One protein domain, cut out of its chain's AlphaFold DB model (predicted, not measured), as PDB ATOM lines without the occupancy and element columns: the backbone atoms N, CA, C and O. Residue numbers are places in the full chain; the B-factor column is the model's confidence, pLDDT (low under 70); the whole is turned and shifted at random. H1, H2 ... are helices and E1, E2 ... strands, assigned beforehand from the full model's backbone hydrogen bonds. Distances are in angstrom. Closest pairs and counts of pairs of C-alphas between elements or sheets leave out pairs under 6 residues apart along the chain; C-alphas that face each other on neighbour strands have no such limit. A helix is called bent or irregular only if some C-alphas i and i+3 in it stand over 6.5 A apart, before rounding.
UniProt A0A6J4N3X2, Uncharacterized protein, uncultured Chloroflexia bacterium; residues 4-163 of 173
ATOM      1  N   SER A   4     -56.214  43.261 -47.362       81.31
ATOM      2  CA  SER A   4     -56.962  42.995 -48.603       81.31
ATOM      3  C   SER A   4     -57.957  44.090 -48.995       81.31
ATOM      4  O   SER A   4     -58.232  44.270 -50.179       81.31
ATOM      5  N   GLU A   5     -58.451  44.896 -48.047       85.31
ATOM      6  CA  GLU A   5     -59.292  46.060 -48.374       85.31
ATOM      7  C   GLU A   5     -58.506  47.109 -49.174       85.31
ATOM      8  O   GLU A   5     -59.064  47.826 -50.015       85.31
ATOM      9  N   PHE A   6     -57.193  47.144 -48.958       86.31
ATOM     10  CA  PHE A   6     -56.276  48.085 -49.571       86.31
ATOM     11  C   PHE A   6     -55.538  47.501 -50.775       86.31
ATOM     12  O   PHE A   6     -54.918  48.270 -51.487       86.31
ATOM     13  N   PHE A   7     -55.652  46.215 -51.106       84.38
ATOM     14  CA  PHE A   7     -55.062  45.651 -52.329       84.38
ATOM     15  C   PHE A   7     -56.070  45.526 -53.467       84.38
ATOM     16  O   PHE A   7     -57.264  45.335 -53.245       84.38
ATOM     17  N   ASP A   8     -55.617  45.623 -54.712       85.69
ATOM     18  CA  ASP A   8     -56.388  45.117 -55.844       85.69
ATOM     19  C   ASP A   8     -56.328  43.584 -55.863       85.69
ATOM     20  O   ASP A   8     -55.335  42.984 -56.278       85.69
ATOM     21  N   THR A   9     -57.419  42.964 -55.409       86.00
ATOM     22  CA  THR A   9     -57.544  41.511 -55.232       86.00
ATOM     23  C   THR A   9     -57.509  40.726 -56.542       86.00
ATOM     24  O   THR A   9     -57.402  39.504 -56.528       86.00
ATOM     25  N   ARG A  10     -57.512  41.405 -57.700       84.56
ATOM     26  CA  ARG A  10     -57.220  40.771 -58.995       84.56
ATOM     27  C   ARG A  10     -55.778  40.276 -59.101       84.56
ATOM     28  O   ARG A  10     -55.514  39.448 -59.962       84.56
ATOM     29  N   TYR A  11     -54.862  40.813 -58.291       82.19
ATOM     30  CA  TYR A  11     -53.460  40.393 -58.266       82.19
ATOM     31  C   TYR A  11     -53.171  39.441 -57.111       82.19
ATOM     32  O   TYR A  11     -52.566  38.401 -57.338       82.19
ATOM     33  N   ALA A  12     -53.593  39.793 -55.895       85.69
ATOM     34  CA  ALA A  12     -53.453  38.918 -54.741       85.69
ATOM     35  C   ALA A  12     -54.454  39.256 -53.633       85.69
ATOM     36  O   ALA A  12     -54.823  40.423 -53.458       85.69
ATOM     37  N   GLU A  13     -54.832  38.254 -52.849       89.38
ATOM     38  CA  GLU A  13     -55.597  38.404 -51.614       89.38
ATOM     39  C   GLU A  13     -54.740  37.999 -50.413       89.38
ATOM     40  O   GLU A  13     -54.026  37.005 -50.453       89.38
ATOM     41  N   PHE A  14     -54.782  38.792 -49.339       89.19
ATOM     42  CA  PHE A  14     -54.115  38.449 -48.088       89.19
ATOM     43  C   PHE A  14     -55.099  37.796 -47.117       89.19
ATOM     44  O   PHE A  14     -56.153  38.361 -46.802       89.19
ATOM     45  N   SER A  15     -54.709  36.658 -46.563       90.25
ATOM     46  CA  SER A  15     -55.452  35.939 -45.536       90.25
ATOM     47  C   SER A  15     -54.501  35.394 -44.463       90.25
ATOM     48  O   SER A  15     -53.282  35.361 -44.644       90.25
ATOM     49  N   PRO A  16     -55.007  35.014 -43.280       92.12
ATOM     50  CA  PRO A  16     -54.235  34.183 -42.366       92.12
ATOM     51  C   PRO A  16     -53.890  32.835 -43.007       92.12
ATOM     52  O   PRO A  16     -54.715  32.294 -43.737       92.12
ATOM     53  N   TYR A  17     -52.719  32.280 -42.684       91.38
ATOM     54  CA  TYR A  17     -52.287  30.979 -43.215       91.38
ATOM     55  C   TYR A  17     -53.252  29.837 -42.847       91.38
ATOM     56  O   TYR A  17     -53.592  29.006 -43.679       91.38
ATOM     57  N   ASP A  18     -53.749  29.834 -41.610       90.69
ATOM     58  CA  ASP A  18     -54.797  28.926 -41.146       90.69
ATOM     59  C   ASP A  18     -55.661  29.593 -40.054       90.69
ATOM     60  O   ASP A  18     -55.459  30.756 -39.681       90.69
ATOM     61  N   GLU A  19     -56.645  28.866 -39.515       90.62
ATOM     62  CA  GLU A  19     -57.502  29.369 -38.430       90.62
ATOM     63  C   GLU A  19     -56.721  29.692 -37.140       90.62
ATOM     64  O   GLU A  19     -57.100  30.594 -36.386       90.62
ATOM     65  N   ILE A  20     -55.627  28.975 -36.865       90.12
ATOM     66  CA  ILE A  20     -54.797  29.169 -35.670       90.12
ATOM     67  C   ILE A  20     -54.044  30.496 -35.785       90.12
ATOM     68  O   ILE A  20     -54.088  31.308 -34.859       90.12
ATOM     69  N   GLU A  21     -53.393  30.742 -36.919       91.00
ATOM     70  CA  GLU A  21     -52.732  32.005 -37.244       91.00
ATOM     71  C   GLU A  21     -53.745  33.155 -37.328       91.00
ATOM     72  O   GLU A  21     -53.490  34.253 -36.828       91.00
ATOM     73  N   GLY A  22     -54.949  32.889 -37.850       89.06
ATOM     74  CA  GLY A  22     -56.070  33.831 -37.898       89.06
ATOM     75  C   GLY A  22     -56.385  34.464 -36.550       89.06
ATOM     76  O   GLY A  22     -56.536  35.684 -36.456       89.06
ATOM     77  N   ASN A  23     -56.402  33.657 -35.490       87.94
ATOM     78  CA  ASN A  23     -56.629  34.158 -34.140       87.94
ATOM     79  C   ASN A  23     -55.492  35.086 -33.674       87.94
ATOM     80  O   ASN A  23     -55.761  36.131 -33.079       87.94
ATOM     81  N   LYS A  24     -54.231  34.760 -33.984       89.00
ATOM     82  CA  LYS A  24     -53.053  35.511 -33.509       89.00
ATOM     83  C   LYS A  24     -52.958  36.921 -34.086       89.00
ATOM     84  O   LYS A  24     -52.521  37.826 -33.372       89.00
ATOM     85  N   TRP A  25     -53.434  37.148 -35.313       83.69
ATOM     86  CA  TRP A  25     -53.393  38.461 -35.974       83.69
ATOM     87  C   TRP A  25     -54.043  39.600 -35.172       83.69
ATOM     88  O   TRP A  25     -53.721  40.766 -35.399       83.69
ATOM     89  N   SER A  26     -54.956  39.291 -34.246       77.44
ATOM     90  CA  SER A  26     -55.645  40.292 -33.424       77.44
ATOM     91  C   SER A  26     -54.932  40.651 -32.116       77.44
ATOM     92  O   SER A  26     -55.256  41.687 -31.541       77.44
ATOM     93  N   TYR A  27     -53.998  39.832 -31.621       81.25
ATOM     94  CA  TYR A  27     -53.392  40.040 -30.293       81.25
ATOM     95  C   TYR A  27     -51.883  39.787 -30.212       81.25
ATOM     96  O   TYR A  27     -51.257  40.206 -29.242       81.25
ATOM     97  N   SER A  28     -51.282  39.121 -31.198       86.12
ATOM     98  CA  SER A  28     -49.843  38.853 -31.250       86.12
ATOM     99  C   SER A  28     -49.366  38.742 -32.701       86.12
ATOM    100  O   SER A  28     -48.960  37.661 -33.115       86.12
ATOM    101  N   PRO A  29     -49.408  39.833 -33.487       87.25
ATOM    102  CA  PRO A  29     -49.062  39.794 -34.908       87.25
ATOM    103  C   PRO A  29     -47.612  39.363 -35.160       87.25
ATOM    104  O   PRO A  29     -47.361  38.677 -36.142       87.25
ATOM    105  N   LEU A  30     -46.670  39.682 -34.263       93.50
ATOM    106  CA  LEU A  30     -45.290  39.200 -34.365       93.50
ATOM    107  C   LEU A  30     -45.257  37.664 -34.410       93.50
ATOM    108  O   LEU A  30     -45.939  37.017 -33.621       93.50
ATOM    109  N   THR A  31     -44.458  37.119 -35.328       93.69
ATOM    110  CA  THR A  31     -44.335  35.689 -35.665       93.69
ATOM    111  C   THR A  31     -45.598  35.009 -36.198       93.69
ATOM    112  O   THR A  31     -45.578  33.798 -36.417       93.69
ATOM    113  N   THR A  32     -46.667  35.762 -36.465       94.50
ATOM    114  CA  THR A  32     -47.873  35.221 -37.103       94.50
ATOM    115  C   THR A  32     -47.653  35.052 -38.602       94.50
ATOM    116  O   THR A  32     -47.054  35.919 -39.252       94.50
ATOM    117  N   VAL A  33     -48.144  33.940 -39.144       94.44
ATOM    118  CA  VAL A  33     -48.034  33.594 -40.564       94.44
ATOM    119  C   VAL A  33     -49.295  34.018 -41.317       94.44
ATOM    120  O   VAL A  33     -50.435  33.827 -40.882       94.44
ATOM    121  N   GLY A  34     -49.082  34.661 -42.455       92.25
ATOM    122  CA  GLY A  34     -50.104  35.055 -43.408       92.25
ATOM    123  C   GLY A  34     -49.815  34.436 -44.764       92.25
ATOM    124  O   GLY A  34     -48.715  33.947 -45.019       92.25
ATOM    125  N   HIS A  35     -50.811  34.492 -45.623       90.06
ATOM    126  CA  HIS A  35     -50.802  33.897 -46.939       90.06
ATOM    127  C   HIS A  35     -51.258  34.950 -47.948       90.06
ATOM    128  O   HIS A  35     -52.258  35.642 -47.736       90.06
ATOM    129  N   PHE A  36     -50.478  35.111 -49.013       87.56
ATOM    130  CA  PHE A  36     -50.887  35.831 -50.207       87.56
ATOM    131  C   PHE A  36     -51.324  34.810 -51.251       87.56
ATOM    132  O   PHE A  36     -50.468  34.162 -51.845       87.56
ATOM    133  N   ASP A  37     -52.630  34.719 -51.478       86.44
ATOM    134  CA  ASP A  37     -53.206  33.992 -52.609       86.44
ATOM    135  C   ASP A  37     -52.968  34.849 -53.855       86.44
ATOM    136  O   ASP A  37     -53.502  35.962 -53.949       86.44
ATOM    137  N   MET A  38     -52.091  34.407 -54.755       80.31
ATOM    138  CA  MET A  38     -51.703  35.185 -55.931       80.31
ATOM    139  C   MET A  38     -52.430  34.672 -57.171       80.31
ATOM    140  O   MET A  38     -52.189  33.574 -57.671       80.31
ATOM    141  N   ASN A  39     -53.265  35.537 -57.749       68.94
ATOM    142  CA  ASN A  39     -54.085  35.239 -58.921       68.94
ATOM    143  C   ASN A  39     -53.232  35.212 -60.212       68.94
ATOM    144  O   ASN A  39     -53.279  36.122 -61.046       68.94
ATOM    145  N   GLY A  40     -52.423  34.159 -60.372       60.94
ATOM    146  CA  GLY A  40     -51.536  33.900 -61.509       60.94
ATOM    147  C   GLY A  40     -51.964  32.695 -62.357       60.94
ATOM    148  O   GLY A  40     -52.632  31.777 -61.893       60.94
ATOM    149  N   TRP A  41     -51.549  32.656 -63.631       46.12
ATOM    150  CA  TRP A  41     -51.961  31.627 -64.612       46.12
ATOM    151  C   TRP A  41     -51.503  30.193 -64.279       46.12
ATOM    152  O   TRP A  41     -51.888  29.257 -64.978       46.12
ATOM    153  N   LEU A  42     -50.670  30.014 -63.249       47.72
ATOM    154  CA  LEU A  42     -50.138  28.714 -62.845       47.72
ATOM    155  C   LEU A  42     -50.491  28.298 -61.410       47.72
ATOM    156  O   LEU A  42     -50.167  27.167 -61.069       47.72
ATOM    157  N   ASN A  43     -51.148  29.133 -60.589       50.09
ATOM    158  CA  ASN A  43     -51.403  28.825 -59.166       50.09
ATOM    159  C   ASN A  43     -50.136  28.362 -58.398       50.09
ATOM    160  O   ASN A  43     -50.222  27.608 -57.436       50.09
ATOM    161  N   LEU A  44     -48.955  28.758 -58.894       47.97
ATOM    162  CA  LEU A  44     -47.625  28.476 -58.341       47.97
ATOM    163  C   LEU A  44     -47.075  29.689 -57.573       47.97
ATOM    164  O   LEU A  44     -45.908  29.682 -57.200       47.97
ATOM    165  N   ASP A  45     -47.887  30.737 -57.410       54.72
ATOM    166  CA  ASP A  45     -47.453  32.019 -56.859       54.72
ATOM    167  C   ASP A  45     -47.954  32.273 -55.430       54.72
ATOM    168  O   ASP A  45     -47.687  33.340 -54.882       54.72
ATOM    169  N   ASP A  46     -48.652  31.318 -54.815       73.75
ATOM    170  CA  ASP A  46     -49.109  31.473 -53.438       73.75
ATOM    171  C   ASP A  46     -47.918  31.620 -52.491       73.75
ATOM    172  O   ASP A  46     -46.887  30.955 -52.608       73.75
ATOM    173  N   GLY A  47     -48.036  32.588 -51.591       84.62
ATOM    174  CA  GLY A  47     -46.899  33.110 -50.863       84.62
ATOM    175  C   GLY A  47     -47.143  33.200 -49.372       84.62
ATOM    176  O   GLY A  47     -47.736  34.169 -48.891       84.62
ATOM    177  N   SER A  48     -46.588  32.249 -48.624       91.88
ATOM    178  CA  SER A  48     -46.516  32.335 -47.168       91.88
ATOM    179  C   SER A  48     -45.529  33.412 -46.722       91.88
ATOM    180  O   SER A  48     -44.375  33.468 -47.159       91.88
ATOM    181  N   VAL A  49     -45.959  34.250 -45.782       92.94
ATOM    182  CA  VAL A  49     -45.117  35.256 -45.129       92.94
ATOM    183  C   VAL A  49     -45.292  35.210 -43.619       92.94
ATOM    184  O   VAL A  49     -46.382  34.964 -43.117       92.94
ATOM    185  N   VAL A  50     -44.241  35.524 -42.870       95.12
ATOM    186  CA  VAL A  50     -44.326  35.766 -41.425       95.12
ATOM    187  C   VAL A  50     -44.165  37.241 -41.131       95.12
ATOM    188  O   VAL A  50     -43.314  37.897 -41.725       95.12
ATOM    189  N   CYS A  51     -44.932  37.762 -40.177       95.25
ATOM    190  CA  CYS A  51     -44.627  39.052 -39.572       95.25
ATOM    191  C   CYS A  51     -43.350  38.918 -38.727       95.25
ATOM    192  O   CYS A  51     -43.372  38.447 -37.587       95.25
ATOM    193  N   SER A  52     -42.218  39.284 -39.320       96.06
ATOM    194  CA  SER A  52     -40.899  39.226 -38.693       96.06
ATOM    195  C   SER A  52     -40.648  40.413 -37.763       96.06
ATOM    196  O   SER A  52     -39.822  40.309 -36.861       96.06
ATOM    197  N   GLU A  53     -41.364  41.523 -37.966       95.50
ATOM    198  CA  GLU A  53     -41.309  42.700 -37.101       95.50
ATOM    199  C   GLU A  53     -42.667  43.401 -37.019       95.50
ATOM    200  O   GLU A  53     -43.382  43.535 -38.017       95.50
ATOM    201  N   PHE A  54     -43.001  43.862 -35.813       93.44
ATOM    202  CA  PHE A  54     -44.206  44.623 -35.511       93.44
ATOM    203  C   PHE A  54     -43.865  45.783 -34.576       93.44
ATOM    204  O   PHE A  54     -43.452  45.565 -33.434       93.44
ATOM    205  N   ALA A  55     -44.097  47.006 -35.045       93.88
ATOM    206  CA  ALA A  55     -43.923  48.233 -34.286       93.88
ATOM    207  C   ALA A  55     -45.132  49.171 -34.485       93.88
ATOM    208  O   ALA A  55     -45.963  48.936 -35.366       93.88
ATOM    209  N   PRO A  56     -45.271  50.242 -33.677       93.06
ATOM    210  CA  PRO A  56     -46.386  51.185 -33.810       93.06
ATOM    211  C   PRO A  56     -46.478  51.896 -35.168       93.06
ATOM    212  O   PRO A  56     -47.552  52.374 -35.528       93.06
ATOM    213  N   ASP A  57     -45.368  52.000 -35.894       94.56
ATOM    214  CA  ASP A  57     -45.244  52.748 -37.144       94.56
ATOM    215  C   ASP A  57     -45.009  51.867 -38.378       94.56
ATOM    216  O   ASP A  57     -45.104  52.367 -39.502       94.56
ATOM    217  N   HIS A  58     -44.737  50.570 -38.203       94.94
ATOM    218  CA  HIS A  58     -44.477  49.670 -39.321       94.94
ATOM    219  C   HIS A  58     -44.655  48.177 -38.997       94.94
ATOM    220  O   HIS A  58     -44.608  47.741 -37.844       94.94
ATOM    221  N   TRP A  59     -44.803  47.388 -40.063       93.62
ATOM    222  CA  TRP A  59     -44.743  45.927 -40.085       93.62
ATOM    223  C   TRP A  59     -43.729  45.467 -41.115       93.62
ATOM    224  O   TRP A  59     -43.729  45.991 -42.229       93.62
ATOM    225  N   ILE A  60     -42.936  44.449 -40.781       95.19
ATOM    226  CA  ILE A  60     -42.089  43.739 -41.743       95.19
ATOM    227  C   ILE A  60     -42.605  42.315 -41.899       95.19
ATOM    228  O   ILE A  60     -42.819  41.603 -40.916       95.19
ATOM    229  N   PHE A  61     -42.776  41.912 -43.153       93.75
ATOM    230  CA  PHE A  61     -43.094  40.556 -43.559       93.75
ATOM    231  C   PHE A  61     -41.893  39.925 -44.253       93.75
ATOM    232  O   PHE A  61     -41.329  40.527 -45.170       93.75
ATOM    233  N   SER A  62     -41.540  38.710 -43.851       93.94
ATOM    234  CA  SER A  62     -40.521  37.884 -44.498       93.94
ATOM    235  C   SER A  62     -41.176  36.701 -45.191       93.94
ATOM    236  O   SER A  62     -42.047  36.053 -44.615       93.94
ATOM    237  N   THR A  63     -40.737  36.397 -46.406       91.31
ATOM    238  CA  THR A  63     -41.183  35.218 -47.164       91.31
ATOM    239  C   THR A  63     -40.761  33.931 -46.461       91.31
ATOM    240  O   THR A  63     -39.624  33.831 -45.992       91.31
ATOM    241  N   LEU A  64     -41.648  32.941 -46.415       90.06
ATOM    242  CA  LEU A  64     -41.398  31.627 -45.834       90.06
ATOM    243  C   LEU A  64     -41.669  30.520 -46.845       90.06
ATOM    244  O   LEU A  64     -42.492  30.669 -47.741       90.06
ATOM    245  N   TRP A  65     -41.006  29.388 -46.622       90.31
ATOM    246  CA  TRP A  65     -41.429  28.115 -47.183       90.31
ATOM    247  C   TRP A  65     -42.424  27.447 -46.234       90.31
ATOM    248  O   TRP A  65     -42.165  27.377 -45.026       90.31
ATOM    249  N   THR A  66     -43.520  26.916 -46.768       87.25
ATOM    250  CA  THR A  66     -44.471  26.082 -46.017       87.25
ATOM    251  C   THR A  66     -44.832  24.830 -46.815       87.25
ATOM    252  O   THR A  66     -44.643  24.800 -48.027       87.25
ATOM    253  N   PRO A  67     -45.338  23.759 -46.176       85.38
ATOM    254  CA  PRO A  67     -45.793  22.583 -46.914       85.38
ATOM    255  C   PRO A  67     -46.930  22.871 -47.903       85.38
ATOM    256  O   PRO A  67     -46.999  22.190 -48.925       85.38
ATOM    257  N   ASP A  68     -47.792  23.850 -47.602       83.19
ATOM    258  CA  ASP A  68     -48.961  24.168 -48.427       83.19
ATOM    259  C   ASP A  68     -48.589  25.061 -49.622       83.19
ATOM    260  O   ASP A  68     -49.002  24.765 -50.742       83.19
ATOM    261  N   ASP A  69     -47.726  26.064 -49.412       82.06
ATOM    262  CA  ASP A  69     -47.345  27.033 -50.458       82.06
ATOM    263  C   ASP A  69     -46.008  26.702 -51.141       82.06
ATOM    264  O   ASP A  69     -45.670  27.259 -52.181       82.06
ATOM    265  N   GLN A  70     -45.231  25.769 -50.586       84.50
ATOM    266  CA  GLN A  70     -43.874  25.444 -51.031       84.50
ATOM    267  C   GLN A  70     -42.969  26.691 -51.067       84.50
ATOM    268  O   GLN A  70     -42.893  27.433 -50.087       84.50
ATOM    269  N   ASP A  71     -42.197  26.868 -52.142       79.31
ATOM    270  CA  ASP A  71     -41.295  28.000 -52.318       79.31
ATOM    271  C   ASP A  71     -42.074  29.236 -52.774       79.31
ATOM    272  O   ASP A  71     -42.710  29.230 -53.824       79.31
ATOM    273  N   HIS A  72     -41.934  30.335 -52.032       76.75
ATOM    274  CA  HIS A  72     -42.447  31.635 -52.453       76.75
ATOM    275  C   HIS A  72     -41.739  32.079 -53.758       76.75
ATOM    276  O   HIS A  72     -40.507  32.003 -53.808       76.75
ATOM    277  N   PRO A  73     -42.427  32.639 -54.777       74.50
ATOM    278  CA  PRO A  73     -41.830  33.028 -56.077       74.50
ATOM    279  C   PRO A  73     -40.676  34.024 -55.969       74.50
ATOM    280  O   PRO A  73     -39.794  34.140 -56.827       74.50
ATOM    281  N   VAL A  74     -40.697  34.774 -54.872       77.38
ATOM    282  CA  VAL A  74     -39.609  35.640 -54.449       77.38
ATOM    283  C   VAL A  74     -39.231  35.397 -52.995       77.38
ATOM    284  O   VAL A  74     -40.084  35.109 -52.173       77.38
ATOM    285  N   SER A  75     -37.961  35.574 -52.669       83.38
ATOM    286  CA  SER A  75     -37.427  35.602 -51.317       83.38
ATOM    287  C   SER A  75     -37.088  37.039 -50.933       83.38
ATOM    288  O   SER A  75     -36.354  37.715 -51.664       83.38
ATOM    289  N   GLY A  76     -37.576  37.514 -49.790       87.56
ATOM    290  CA  GLY A  76     -37.334  38.891 -49.378       87.56
ATOM    291  C   GLY A  76     -38.052  39.327 -48.111       87.56
ATOM    292  O   GLY A  76     -38.783  38.566 -47.478       87.56
ATOM    293  N   ASN A  77     -37.828  40.598 -47.779       91.62
ATOM    294  CA  ASN A  77     -38.533  41.303 -46.717       91.62
ATOM    295  C   ASN A  77     -39.309  42.467 -47.322       91.62
ATOM    296  O   ASN A  77     -38.771  43.221 -48.145       91.62
ATOM    297  N   ARG A  78     -40.548  42.646 -46.869       92.38
ATOM    298  CA  ARG A  78     -41.397  43.771 -47.242       92.38
ATOM    299  C   ARG A  78     -41.911  44.475 -46.009       92.38
ATOM    300  O   ARG A  78     -42.532  43.867 -45.147       92.38
ATOM    301  N   GLU A  79     -41.682  45.773 -45.973       94.56
ATOM    302  CA  GLU A  79     -42.117  46.646 -44.906       94.56
ATOM    303  C   GLU A  79     -43.249  47.551 -45.375       94.56
ATOM    304  O   GLU A  79     -43.187  48.150 -46.455       94.56
ATOM    305  N   PHE A  80     -44.266  47.653 -44.532       93.38
ATOM    306  CA  PHE A  80     -45.383  48.575 -44.660       93.38
ATOM    307  C   PHE A  80     -45.353  49.482 -43.444       93.38
ATOM    308  O   PHE A  80     -45.380  48.987 -42.321       93.38
ATOM    309  N   GLY A  81     -45.310  50.793 -43.647       95.00
ATOM    310  CA  GLY A  81     -45.208  51.707 -42.519       95.00
ATOM    311  C   GLY A  81     -45.513  53.147 -42.868       95.00
ATOM    312  O   GLY A  81     -45.917  53.478 -43.989       95.00
ATOM    313  N   PHE A  82     -45.315  54.008 -41.878       95.44
ATOM    314  CA  PHE A  82     -45.408  55.449 -42.029       95.44
ATOM    315  C   PHE A  82     -44.348  56.174 -41.198       95.44
ATOM    316  O   PHE A  82     -43.795  55.624 -40.255       95.44
ATOM    317  N   PHE A  83     -44.068  57.429 -41.535       95.06
ATOM    318  CA  PHE A  83     -43.256  58.318 -40.701       95.06
ATOM    319  C   PHE A  83     -43.733  59.769 -40.808       95.06
ATOM    320  O   PHE A  83     -44.419  60.137 -41.765       95.06
ATOM    321  N   VAL A  84     -43.356  60.602 -39.835       93.31
ATOM    322  CA  VAL A  84     -43.579  62.058 -39.859       93.31
ATOM    323  C   VAL A  84     -42.251  62.739 -40.195       93.31
ATOM    324  O   VAL A  84     -41.278  62.542 -39.467       93.31
ATOM    325  N   PRO A  85     -42.154  63.518 -41.284       90.75
ATOM    326  CA  PRO A  85     -40.921  64.221 -41.622       90.75
ATOM    327  C   PRO A  85     -40.554  65.272 -40.568       90.75
ATOM    328  O   PRO A  85     -41.407  66.048 -40.148       90.75
ATOM    329  N   GLU A  86     -39.273  65.346 -40.200       85.38
ATOM    330  CA  GLU A  86     -38.773  66.277 -39.170       85.38
ATOM    331  C   GLU A  86     -38.939  67.761 -39.546       85.38
ATOM    332  O   GLU A  86     -39.012  68.617 -38.673       85.38
ATOM    333  N   ASN A  87     -39.021  68.072 -40.845       81.31
ATOM    334  CA  ASN A  87     -39.196  69.428 -41.372       81.31
ATOM    335  C   ASN A  87     -40.283  69.437 -42.459       81.31
ATOM    336  O   ASN A  87     -39.960  69.403 -43.654       81.31
ATOM    337  N   PRO A  88     -41.574  69.433 -42.087       79.25
ATOM    338  CA  PRO A  88     -42.642  69.389 -43.066       79.25
ATOM    339  C   PRO A  88     -42.660  70.678 -43.895       79.25
ATOM    340  O   PRO A  88     -42.671  71.795 -43.376       79.25
ATOM    341  N   SER A  89     -42.667  70.526 -45.218       69.88
ATOM    342  CA  SER A  89     -42.895  71.652 -46.124       69.88
ATOM    343  C   SER A  89     -44.331  72.146 -45.937       69.88
ATOM    344  O   SER A  89     -45.257  71.398 -46.224       69.88
ATOM    345  N   GLY A  90     -44.522  73.378 -45.458       69.12
ATOM    346  CA  GLY A  90     -45.860  73.971 -45.288       69.12
ATOM    347  C   GLY A  90     -46.332  74.172 -43.844       69.12
ATOM    348  O   GLY A  90     -47.413  74.712 -43.655       69.12
ATOM    349  N   GLY A  91     -45.525  73.825 -42.835       72.00
ATOM    350  CA  GLY A  91     -45.764  74.188 -41.429       72.00
ATOM    351  C   GLY A  91     -46.601  73.190 -40.622       72.00
ATOM    352  O   GLY A  91     -46.331  73.031 -39.433       72.00
ATOM    353  N   ASP A  92     -47.524  72.467 -41.258       82.62
ATOM    354  CA  ASP A  92     -48.322  71.429 -40.597       82.62
ATOM    355  C   ASP A  92     -47.671  70.036 -40.721       82.62
ATOM    356  O   ASP A  92     -47.128  69.693 -41.779       82.62
ATOM    357  N   PRO A  93     -47.709  69.201 -39.663       87.06
ATOM    358  CA  PRO A  93     -47.202  67.839 -39.730       87.06
ATOM    359  C   PRO A  93     -48.058  67.002 -40.685       87.06
ATOM    360  O   PRO A  93     -49.286  67.019 -40.626       87.06
ATOM    361  N   TYR A  94     -47.399  66.216 -41.530       90.25
ATOM    362  CA  TYR A  94     -48.048  65.239 -42.396       90.25
ATOM    363  C   TYR A  94     -47.376  63.875 -42.251       90.25
ATOM    364  O   TYR A  94     -46.211  63.773 -41.865       90.25
ATOM    365  N   TYR A  95     -48.116  62.823 -42.581       93.50
ATOM    366  CA  TYR A  95     -47.616  61.454 -42.576       93.50
ATOM    367  C   TYR A  95     -47.168  61.048 -43.980       93.50
ATOM    368  O   TYR A  95     -47.819  61.371 -44.974       93.50
ATOM    369  N   VAL A  96     -46.064  60.312 -44.064       93.81
ATOM    370  CA  VAL A  96     -45.625  59.638 -45.287       93.81
ATOM    371  C   VAL A  96     -45.814  58.148 -45.090       93.81
ATOM    372  O   VAL A  96     -45.055  57.531 -44.350       93.81
ATOM    373  N   PHE A  97     -46.806  57.580 -45.768       95.00
ATOM    374  CA  PHE A  97     -46.992  56.136 -45.859       95.00
ATOM    375  C   PHE A  97     -46.093  55.561 -46.949       95.00
ATOM    376  O   PHE A  97     -45.870  56.196 -47.983       95.00
ATOM    377  N   TYR A  98     -45.567  54.362 -46.726       94.00
ATOM    378  CA  TYR A  98     -44.690  53.703 -47.681       94.00
ATOM    379  C   TYR A  98     -44.833  52.186 -47.645       94.00
ATOM    380  O   TYR A  98     -45.213  51.575 -46.646       94.00
ATOM    381  N   THR A  99     -44.472  51.586 -48.775       93.19
ATOM    382  CA  THR A  99     -44.156  50.167 -48.888       93.19
ATOM    383  C   THR A  99     -42.743  50.080 -49.440       93.19
ATOM    384  O   THR A  99     -42.468  50.641 -50.504       93.19
ATOM    385  N   ARG A 100     -41.838  49.399 -48.738       93.06
ATOM    386  CA  ARG A 100     -40.472  49.150 -49.219       93.06
ATOM    387  C   ARG A 100     -40.156  47.668 -49.140       93.06
ATOM    388  O   ARG A 100     -40.668  46.969 -48.278       93.06
ATOM    389  N   GLY A 101     -39.331  47.180 -50.049       89.25
ATOM    390  CA  GLY A 101     -38.938  45.782 -50.043       89.25
ATOM    391  C   GLY A 101     -37.762  45.524 -50.963       89.25
ATOM    392  O   GLY A 101     -37.464  46.328 -51.851       89.25
ATOM    393  N   ALA A 102     -37.099  44.404 -50.719       83.94
ATOM    394  CA  ALA A 102     -36.038  43.883 -51.560       83.94
ATOM    395  C   ALA A 102     -36.293  42.392 -51.769       83.94
ATOM    396  O   ALA A 102     -36.243  41.615 -50.817       83.94
ATOM    397  N   ASP A 103     -36.567  42.025 -53.017       80.56
ATOM    398  CA  ASP A 103     -37.013  40.690 -53.403       80.56
ATOM    399  C   ASP A 103     -36.015  40.055 -54.377       80.56
ATOM    400  O   ASP A 103     -35.429  40.737 -55.227       80.56
ATOM    401  N   ARG A 104     -35.839  38.737 -54.279       79.75
ATOM    402  CA  ARG A 104     -35.073  37.920 -55.230       79.75
ATOM    403  C   ARG A 104     -35.950  36.799 -55.756       79.75
ATOM    404  O   ARG A 104     -36.643  36.220 -54.939       79.75
ATOM    405  N   PRO A 105     -35.901  36.430 -57.041       77.62
ATOM    406  CA  PRO A 105     -36.557  35.208 -57.498       77.62
ATOM    407  C   PRO A 105     -35.993  34.002 -56.732       77.62
ATOM    408  O   PRO A 105     -34.775  33.931 -56.536       77.62
ATOM    409  N   THR A 106     -36.855  33.096 -56.279       71.81
ATOM    410  CA  THR A 106     -36.434  31.944 -55.461       71.81
ATOM    411  C   THR A 106     -35.921  30.799 -56.340       71.81
ATOM    412  O   THR A 106     -34.853  30.246 -56.068       71.81
ATOM    413  N   GLY A 107     -36.624  30.483 -57.432       66.75
ATOM    414  CA  GLY A 107     -36.319  29.377 -58.337       66.75
ATOM    415  C   GLY A 107     -35.796  29.769 -59.726       66.75
ATOM    416  O   GLY A 107     -35.818  30.921 -60.166       66.75
ATOM    417  N   LEU A 108     -35.330  28.755 -60.467       56.72
ATOM    418  CA  LEU A 108     -34.810  28.907 -61.835       56.72
ATOM    419  C   LEU A 108     -35.911  29.303 -62.838       56.72
ATOM    420  O   LEU A 108     -35.653  30.043 -63.788       56.72
ATOM    421  N   LEU A 109     -37.132  28.803 -62.627       53.84
ATOM    422  CA  LEU A 109     -38.303  29.173 -63.424       53.84
ATOM    423  C   LEU A 109     -38.714  30.621 -63.136       53.84
ATOM    424  O   LEU A 109     -38.923  31.377 -64.082       53.84
ATOM    425  N   ASP A 110     -38.691  31.039 -61.869       58.03
ATOM    426  CA  ASP A 110     -38.990  32.417 -61.459       58.03
ATOM    427  C   ASP A 110     -37.994  33.407 -62.050       58.03
ATOM    428  O   ASP A 110     -38.365  34.509 -62.443       58.03
ATOM    429  N   TYR A 111     -36.726  33.011 -62.194       59.06
ATOM    430  CA  TYR A 111     -35.736  33.828 -62.889       59.06
ATOM    431  C   TYR A 111     -36.134  34.080 -64.354       59.06
ATOM    432  O   TYR A 111     -36.061  35.219 -64.828       59.06
ATOM    433  N   ALA A 112     -36.616  33.046 -65.053       58.75
ATOM    434  CA  ALA A 112     -37.018  33.129 -66.457       58.75
ATOM    435  C   ALA A 112     -38.268  34.001 -66.683       58.75
ATOM    436  O   ALA A 112     -38.391  34.619 -67.742       58.75
ATOM    437  N   VAL A 113     -39.166  34.094 -65.695       65.56
ATOM    438  CA  VAL A 113     -40.379  34.938 -65.748       65.56
ATOM    439  C   VAL A 113     -40.327  36.153 -64.814       65.56
ATOM    440  O   VAL A 113     -41.332  36.841 -64.627       65.56
ATOM    441  N   SER A 114     -39.149  36.469 -64.275       69.88
ATOM    442  CA  SER A 114     -38.953  37.474 -63.218       69.88
ATOM    443  C   SER A 114     -39.524  38.846 -63.571       69.88
ATOM    444  O   SER A 114     -40.116  39.509 -62.727       69.88
ATOM    445  N   ASN A 115     -39.430  39.263 -64.835       73.25
ATOM    446  CA  ASN A 115     -40.021  40.519 -65.296       73.25
ATOM    447  C   ASN A 115     -41.546  40.562 -65.118       73.25
ATOM    448  O   ASN A 115     -42.079  41.600 -64.728       73.25
ATOM    449  N   THR A 116     -42.242  39.453 -65.374       76.62
ATOM    450  CA  THR A 116     -43.698  39.352 -65.212       76.62
ATOM    451  C   THR A 116     -44.078  39.352 -63.737       76.62
ATOM    452  O   THR A 116     -44.929  40.147 -63.343       76.62
ATOM    453  N   ILE A 117     -43.392  38.545 -62.916       75.81
ATOM    454  CA  ILE A 117     -43.593  38.496 -61.457       75.81
ATOM    455  C   ILE A 117     -43.401  39.893 -60.862       75.81
ATOM    456  O   ILE A 117     -44.262  40.420 -60.158       75.81
ATOM    457  N   PHE A 118     -42.300  40.558 -61.212       79.38
ATOM    458  CA  PHE A 118     -42.016  41.892 -60.707       79.38
ATOM    459  C   PHE A 118     -42.985  42.962 -61.219       79.38
ATOM    460  O   PHE A 118     -43.229  43.933 -60.503       79.38
ATOM    461  N   ALA A 119     -43.532  42.823 -62.429       82.06
ATOM    462  CA  ALA A 119     -44.544  43.741 -62.949       82.06
ATOM    463  C   ALA A 119     -45.897  43.560 -62.238       82.06
ATOM    464  O   ALA A 119     -46.542  44.552 -61.882       82.06
ATOM    465  N   ALA A 120     -46.308  42.314 -61.989       82.12
ATOM    466  CA  ALA A 120     -47.509  41.999 -61.221       82.12
ATOM    467  C   ALA A 120     -47.387  42.510 -59.779       82.12
ATOM    468  O   ALA A 120     -48.233  43.280 -59.328       82.12
ATOM    469  N   ALA A 121     -46.269  42.212 -59.110       81.44
ATOM    470  CA  ALA A 121     -45.966  42.728 -57.780       81.44
ATOM    471  C   ALA A 121     -45.956  44.267 -57.755       81.44
ATOM    472  O   ALA A 121     -46.572  44.881 -56.887       81.44
ATOM    473  N   HIS A 122     -45.326  44.923 -58.737       85.94
ATOM    474  CA  HIS A 122     -45.349  46.386 -58.838       85.94
ATOM    475  C   HIS A 122     -46.778  46.942 -58.946       85.94
ATOM    476  O   HIS A 122     -47.092  47.954 -58.317       85.94
ATOM    477  N   SER A 123     -47.645  46.271 -59.705       88.25
ATOM    478  CA  SER A 123     -49.047  46.663 -59.874       88.25
ATOM    479  C   SER A 123     -49.837  46.478 -58.574       88.25
ATOM    480  O   SER A 123     -50.540  47.399 -58.159       88.25
ATOM    481  N   LEU A 124     -49.644  45.352 -57.877       87.50
ATOM    482  CA  LEU A 124     -50.223  45.080 -56.560       87.50
ATOM    483  C   LEU A 124     -49.830  46.162 -55.540       87.50
ATOM    484  O   LEU A 124     -50.702  46.788 -54.936       87.50
ATOM    485  N   TRP A 125     -48.539  46.468 -55.394       88.06
ATOM    486  CA  TRP A 125     -48.077  47.459 -54.409       88.06
ATOM    487  C   TRP A 125     -48.459  48.893 -54.776       88.06
ATOM    488  O   TRP A 125     -48.740  49.705 -53.897       88.06
ATOM    489  N   THR A 126     -48.532  49.216 -56.066       90.56
ATOM    490  CA  THR A 126     -49.046  50.520 -56.504       90.56
ATOM    491  C   THR A 126     -50.540  50.637 -56.203       90.56
ATOM    492  O   THR A 126     -50.987  51.685 -55.736       90.56
ATOM    493  N   SER A 127     -51.309  49.556 -56.387       92.19
ATOM    494  CA  SER A 127     -52.735  49.532 -56.042       92.19
ATOM    495  C   SER A 127     -52.978  49.783 -54.551       92.19
ATOM    496  O   SER A 127     -53.924  50.493 -54.213       92.19
ATOM    497  N   PHE A 128     -52.076  49.299 -53.687       92.00
ATOM    498  CA  PHE A 128     -52.100  49.577 -52.252       92.00
ATOM    499  C   PHE A 128     -52.064  51.067 -51.947       92.00
ATOM    500  O   PHE A 128     -52.951  51.598 -51.280       92.00
ATOM    501  N   GLN A 129     -51.064  51.754 -52.494       93.25
ATOM    502  CA  GLN A 129     -50.893  53.185 -52.281       93.25
ATOM    503  C   GLN A 129     -52.090  53.969 -52.841       93.25
ATOM    504  O   GLN A 129     -52.610  54.856 -52.169       93.25
ATOM    505  N   VAL A 130     -52.601  53.589 -54.021       94.38
ATOM    506  CA  VAL A 130     -53.797  54.206 -54.627       94.38
ATOM    507  C   VAL A 130     -55.024  54.050 -53.726       94.38
ATOM    508  O   VAL A 130     -55.723  55.028 -53.460       94.38
ATOM    509  N   LYS A 131     -55.308  52.837 -53.242       94.44
ATOM    510  CA  LYS A 131     -56.469  52.582 -52.382       94.44
ATOM    511  C   LYS A 131     -56.344  53.267 -51.024       94.44
ATOM    512  O   LYS A 131     -57.351  53.743 -50.505       94.44
ATOM    513  N   LEU A 132     -55.133  53.370 -50.480       93.88
ATOM    514  CA  LEU A 132     -54.880  54.129 -49.259       93.88
ATOM    515  C   LEU A 132     -55.162  55.626 -49.454       93.88
ATOM    516  O   LEU A 132     -55.845  56.219 -48.624       93.88
ATOM    517  N   THR A 133     -54.719  56.222 -50.567       95.00
ATOM    518  CA  THR A 133     -55.064  57.609 -50.924       95.00
ATOM    519  C   THR A 133     -56.580  57.799 -50.991       95.00
ATOM    520  O   THR A 133     -57.117  58.662 -50.303       95.00
ATOM    521  N   LEU A 134     -57.289  56.925 -51.714       94.88
ATOM    522  CA  LEU A 134     -58.751  56.984 -51.814       94.88
ATOM    523  C   LEU A 134     -59.446  56.847 -50.454       94.88
ATOM    524  O   LEU A 134     -60.463  57.496 -50.211       94.88
ATOM    525  N   PHE A 135     -58.923  55.995 -49.570       94.75
ATOM    526  CA  PHE A 135     -59.437  55.858 -48.212       94.75
ATOM    527  C   PHE A 135     -59.260  57.154 -47.415       94.75
ATOM    528  O   PHE A 135     -60.211  57.589 -46.770       94.75
ATOM    529  N   ILE A 136     -58.087  57.785 -47.473       95.00
ATOM    530  CA  ILE A 136     -57.817  59.048 -46.771       95.00
ATOM    531  C   ILE A 136     -58.753  60.153 -47.277       95.00
ATOM    532  O   ILE A 136     -59.442  60.780 -46.469       95.00
ATOM    533  N   ASP A 137     -58.857  60.324 -48.597       96.25
ATOM    534  CA  ASP A 137     -59.698  61.354 -49.218       96.25
ATOM    535  C   ASP A 137     -61.182  61.154 -48.868       96.25
ATOM    536  O   ASP A 137     -61.895  62.088 -48.494       96.25
ATOM    537  N   LYS A 138     -61.660  59.902 -48.906       96.81
ATOM    538  CA  LYS A 138     -63.041  59.551 -48.538       96.81
ATOM    539  C   LYS A 138     -63.362  59.852 -47.069       96.81
ATOM    540  O   LYS A 138     -64.528  60.064 -46.741       96.81
ATOM    541  N   ASN A 139     -62.357  59.866 -46.196       96.44
ATOM    542  CA  ASN A 139     -62.505  60.143 -44.767       96.44
ATOM    543  C   ASN A 139     -62.156  61.598 -44.395       96.44
ATOM    544  O   ASN A 139     -61.997  61.905 -43.214       96.44
ATOM    545  N   GLY A 140     -62.083  62.504 -45.377       96.12
ATOM    546  CA  GLY A 140     -61.914  63.943 -45.151       96.12
ATOM    547  C   GLY A 140     -60.469  64.400 -44.945       96.12
ATOM    548  O   GLY A 140     -60.258  65.549 -44.561       96.12
ATOM    549  N   GLY A 141     -59.491  63.522 -45.182       94.44
ATOM    550  CA  GLY A 141     -58.092  63.914 -45.329       94.44
ATOM    551  C   GLY A 141     -57.765  64.337 -46.761       94.44
ATOM    552  O   GLY A 141     -58.632  64.377 -47.630       94.44
ATOM    553  N   GLU A 142     -56.488  64.620 -47.003       94.81
ATOM    554  CA  GLU A 142     -55.935  64.846 -48.338       94.81
ATOM    555  C   GLU A 142     -54.654  64.024 -48.470       94.81
ATOM    556  O   GLU A 142     -53.739  64.147 -47.649       94.81
ATOM    557  N   ALA A 143     -54.579  63.170 -49.490       95.00
ATOM    558  CA  ALA A 143     -53.387  62.386 -49.772       95.00
ATOM    559  C   ALA A 143     -52.949  62.520 -51.233       95.00
ATOM    560  O   ALA A 143     -53.748  62.616 -52.155       95.00
ATOM    561  N   ASN A 144     -51.634  62.482 -51.449       93.50
ATOM    562  CA  ASN A 144     -51.036  62.554 -52.776       93.50
ATOM    563  C   ASN A 144     -50.058  61.395 -52.968       93.50
ATOM    564  O   ASN A 144     -49.184  61.157 -52.130       93.50
ATOM    565  N   LEU A 145     -50.178  60.700 -54.100       93.81
ATOM    566  CA  LEU A 145     -49.240  59.647 -54.473       93.81
ATOM    567  C   LEU A 145     -47.881  60.243 -54.836       93.81
ATOM    568  O   LEU A 145     -47.783  61.231 -55.566       93.81
ATOM    569  N   ARG A 146     -46.816  59.597 -54.362       90.25
ATOM    570  CA  ARG A 146     -45.441  59.906 -54.763       90.25
ATOM    571  C   ARG A 146     -44.968  58.913 -55.816       90.25
ATOM    572  O   ARG A 146     -45.435  57.776 -55.866       90.25
ATOM    573  N   HIS A 147     -44.026  59.341 -56.654       89.12
ATOM    574  CA  HIS A 147     -43.424  58.450 -57.639       89.12
ATOM    575  C   HIS A 147     -42.670  57.314 -56.924       89.12
ATOM    576  O   HIS A 147     -41.827  57.607 -56.068       89.12
ATOM    577  N   PRO A 148     -42.951  56.038 -57.244       89.19
ATOM    578  CA  PRO A 148     -42.230  54.928 -56.647       89.19
ATOM    579  C   PRO A 148     -40.793  54.894 -57.171       89.19
ATOM    580  O   PRO A 148     -40.547  55.076 -58.360       89.19
ATOM    581  N   TYR A 149     -39.837  54.593 -56.296       88.06
ATOM    582  CA  TYR A 149     -38.488  54.231 -56.716       88.06
ATOM    583  C   TYR A 149     -38.396  52.708 -56.847       88.06
ATOM    584  O   TYR A 149     -38.663  51.981 -55.891       88.06
ATOM    585  N   SER A 150     -38.021  52.214 -58.026       85.06
ATOM    586  CA  SER A 150     -37.786  50.789 -58.260       85.06
ATOM    587  C   SER A 150     -36.574  50.604 -59.159       85.06
ATOM    588  O   SER A 150     -36.441  51.261 -60.186       85.06
ATOM    589  N   CYS A 151     -35.692  49.691 -58.773       84.19
ATOM    590  CA  CYS A 151     -34.500  49.335 -59.530       84.19
ATOM    591  C   CYS A 151     -34.349  47.811 -59.553       84.19
ATOM    592  O   CYS A 151     -34.909  47.096 -58.718       84.19
ATOM    593  N   ARG A 152     -33.635  47.303 -60.555       82.06
ATOM    594  CA  ARG A 152     -33.216  45.903 -60.632       82.06
ATOM    595  C   ARG A 152     -31.700  45.900 -60.601       82.06
ATOM    596  O   ARG A 152     -31.074  46.578 -61.411       82.06
ATOM    597  N   TYR A 153     -31.136  45.182 -59.642       81.56
ATOM    598  CA  TYR A 153     -29.694  45.015 -59.533       81.56
ATOM    599  C   TYR A 153     -29.303  43.667 -60.119       81.56
ATOM    600  O   TYR A 153     -30.005  42.675 -59.920       81.56
ATOM    601  N   ASP A 154     -28.168  43.637 -60.811       79.75
ATOM    602  CA  ASP A 154     -27.530  42.382 -61.179       79.75
ATOM    603  C   ASP A 154     -27.019  41.706 -59.903       79.75
ATOM    604  O   ASP A 154     -26.013  42.107 -59.309       79.75
ATOM    605  N   TRP A 155     -27.756  40.690 -59.464       75.62
ATOM    606  CA  TRP A 155     -27.446  39.981 -58.237       75.62
ATOM    607  C   TRP A 155     -26.135  39.202 -58.326       75.62
ATOM    608  O   TRP A 155     -25.444  39.083 -57.315       75.62
ATOM    609  N   ASP A 156     -25.741  38.726 -59.508       77.00
ATOM    610  CA  ASP A 156     -24.455  38.053 -59.671       77.00
ATOM    611  C   ASP A 156     -23.304  39.029 -59.453       77.00
ATOM    612  O   ASP A 156     -22.348  38.699 -58.750       77.00
ATOM    613  N   THR A 157     -23.441  40.261 -59.945       79.81
ATOM    614  CA  THR A 157     -22.475  41.340 -59.696       79.81
ATOM    615  C   THR A 157     -22.446  41.763 -58.223       79.81
ATOM    616  O   THR A 157     -21.363  41.918 -57.650       79.81
ATOM    617  N   VAL A 158     -23.609  41.923 -57.577       78.75
ATOM    618  CA  VAL A 158     -23.681  42.261 -56.141       78.75
ATOM    619  C   VAL A 158     -23.052  41.143 -55.307       78.75
ATOM    620  O   VAL A 158     -22.192  41.402 -54.469       78.75
ATOM    621  N   ARG A 159     -23.397  39.882 -55.578       77.56
ATOM    622  CA  ARG A 159     -22.778  38.727 -54.927       77.56
ATOM    623  C   ARG A 159     -21.273  38.697 -55.177       77.56
ATOM    624  O   ARG A 159     -20.527  38.572 -54.222       77.56
ATOM    625  N   ALA A 160     -20.797  38.867 -56.406       76.50
ATOM    626  CA  ALA A 160     -19.360  38.879 -56.690       76.50
ATOM    627  C   ALA A 160     -18.612  39.995 -55.937       76.50
ATOM    628  O   ALA A 160     -17.464  39.807 -55.545       76.50
ATOM    629  N   SER A 161     -19.271  41.134 -55.710       78.88
ATOM    630  CA  SER A 161     -18.687  42.295 -55.029       78.88
ATOM    631  C   SER A 161     -18.720  42.186 -53.499       78.88
ATOM    632  O   SER A 161     -17.866  42.769 -52.836       78.88
ATOM    633  N   TYR A 162     -19.691  41.460 -52.930       72.94
ATOM    634  CA  TYR A 162     -19.972  41.470 -51.485       72.94
ATOM    635  C   TYR A 162     -20.093  40.083 -50.833       72.94
ATOM    636  O   TYR A 162     -20.341  39.994 -49.636       72.94
ATOM    637  N   HIS A 163     -19.929  38.987 -51.572       57.72
ATOM    638  CA  HIS A 163     -19.905  37.631 -51.024       57.72
ATOM    639  C   HIS A 163     -18.454  37.269 -50.678       57.72
ATOM    640  O   HIS A 163     -17.654  36.995 -51.569       57.72
TER     641      HIS A 163
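What this domain is: This is residues 4 to 163 of the 173 residues of an uncharacterized protein of uncultured Chloroflexia bacterium (UniProt A0A6J4N3X2). A single twisted sheet of six strands, curled like part of a barrel, has one long helix, H2, along one face, near E6 and E5 at one edge and reaching E1 at the other. The short helix H1 sits at the E1 and E2 end, the tip of the hairpin E5 and E6 sticks out at residues 87 to 92, and after H2 the chain folds back through residues 139 to 154 to H3, of which residues 156 to 162 stand free. The printed part has 160 residues, with three named helices and six named strands in the order E1 H1 E2 E3 E4 E5 E6 H2 H3. The sheet, in the order E1 - E2 - E3 - E4 - E5 - E6, is all antiparallel, and the class is mixed, helices and strands. The whole is compact, with a radius of gyration of the C-alphas of 17.1 A and spans of 50 by 43 by 30 A.

Where its parts are: Strand E1, residues 12 to 16, begins at C-alpha 12 (-53.453, 38.918, -54.741). Helix H1 is residues 19 to 24. The strands E2, residues 33 to 38, E3, residues 47 to 54, E4, residues 58 to 63, E5, residues 74 to 83, 26.8 A, and E6, residues 96 to 105, 28.8 A, form a meander, each the antiparallel neighbour of the one before. Helix H2, residues 108 to 138, is 43.7 A long and begins at C-alpha 108 (-34.810, 28.907, -61.835). Helix H3, residues 155 to 162, ends at C-alpha 162 (-19.972, 41.470, -51.485).

How they stand to each other: E1 and E6 are the edge strands. Within hydrogen-bond range are N 13 and O 37 of E1 and E2, 2.9 A, N 34 and O 49 of E2 and E3, 2.8 A, N 50 and O 62 of E3 and E4, 2.9 A, N 59 and O 80 of E4 and E5, 2.8 A, and N 75 and O 104 of E5 and E6, 2.7 A. H2 is on the sheet at a height over the sheet of 6.1 A, in two layers, a helix on one face of a sheet. It runs along the strands, at 19 degrees to E5 on the local plane, and is only just over E5, with 3 C-alphas. The closest C-alphas of H2 and E6 are those of Tyr 111 and Pro 105, 5.6 A. H2 is irregular, with C-alphas 112 and 115 8.1 A apart, and has a kink of 67 degrees near residue 115. H1 only grazes the sheet, with its residues 20 to 24. H3 is not on the sheet; H3 and E6 are only just apart, at 8.5 A. Every O i to N i+4 pair is within range in H3, 25 of 27 in H2 and 1 of 2 in H1.

The domain as a whole: The C-alphas of Pro 67 and Gly 91, the two farthest apart, are 51.9 A apart. The printed part has no cut. The links E5 to E6 and H2 to H3 are long. The mean pLDDT of the printed part is 84.5, with residues 39 to 45, 89 to 90, 107 to 114 and 163 under 70.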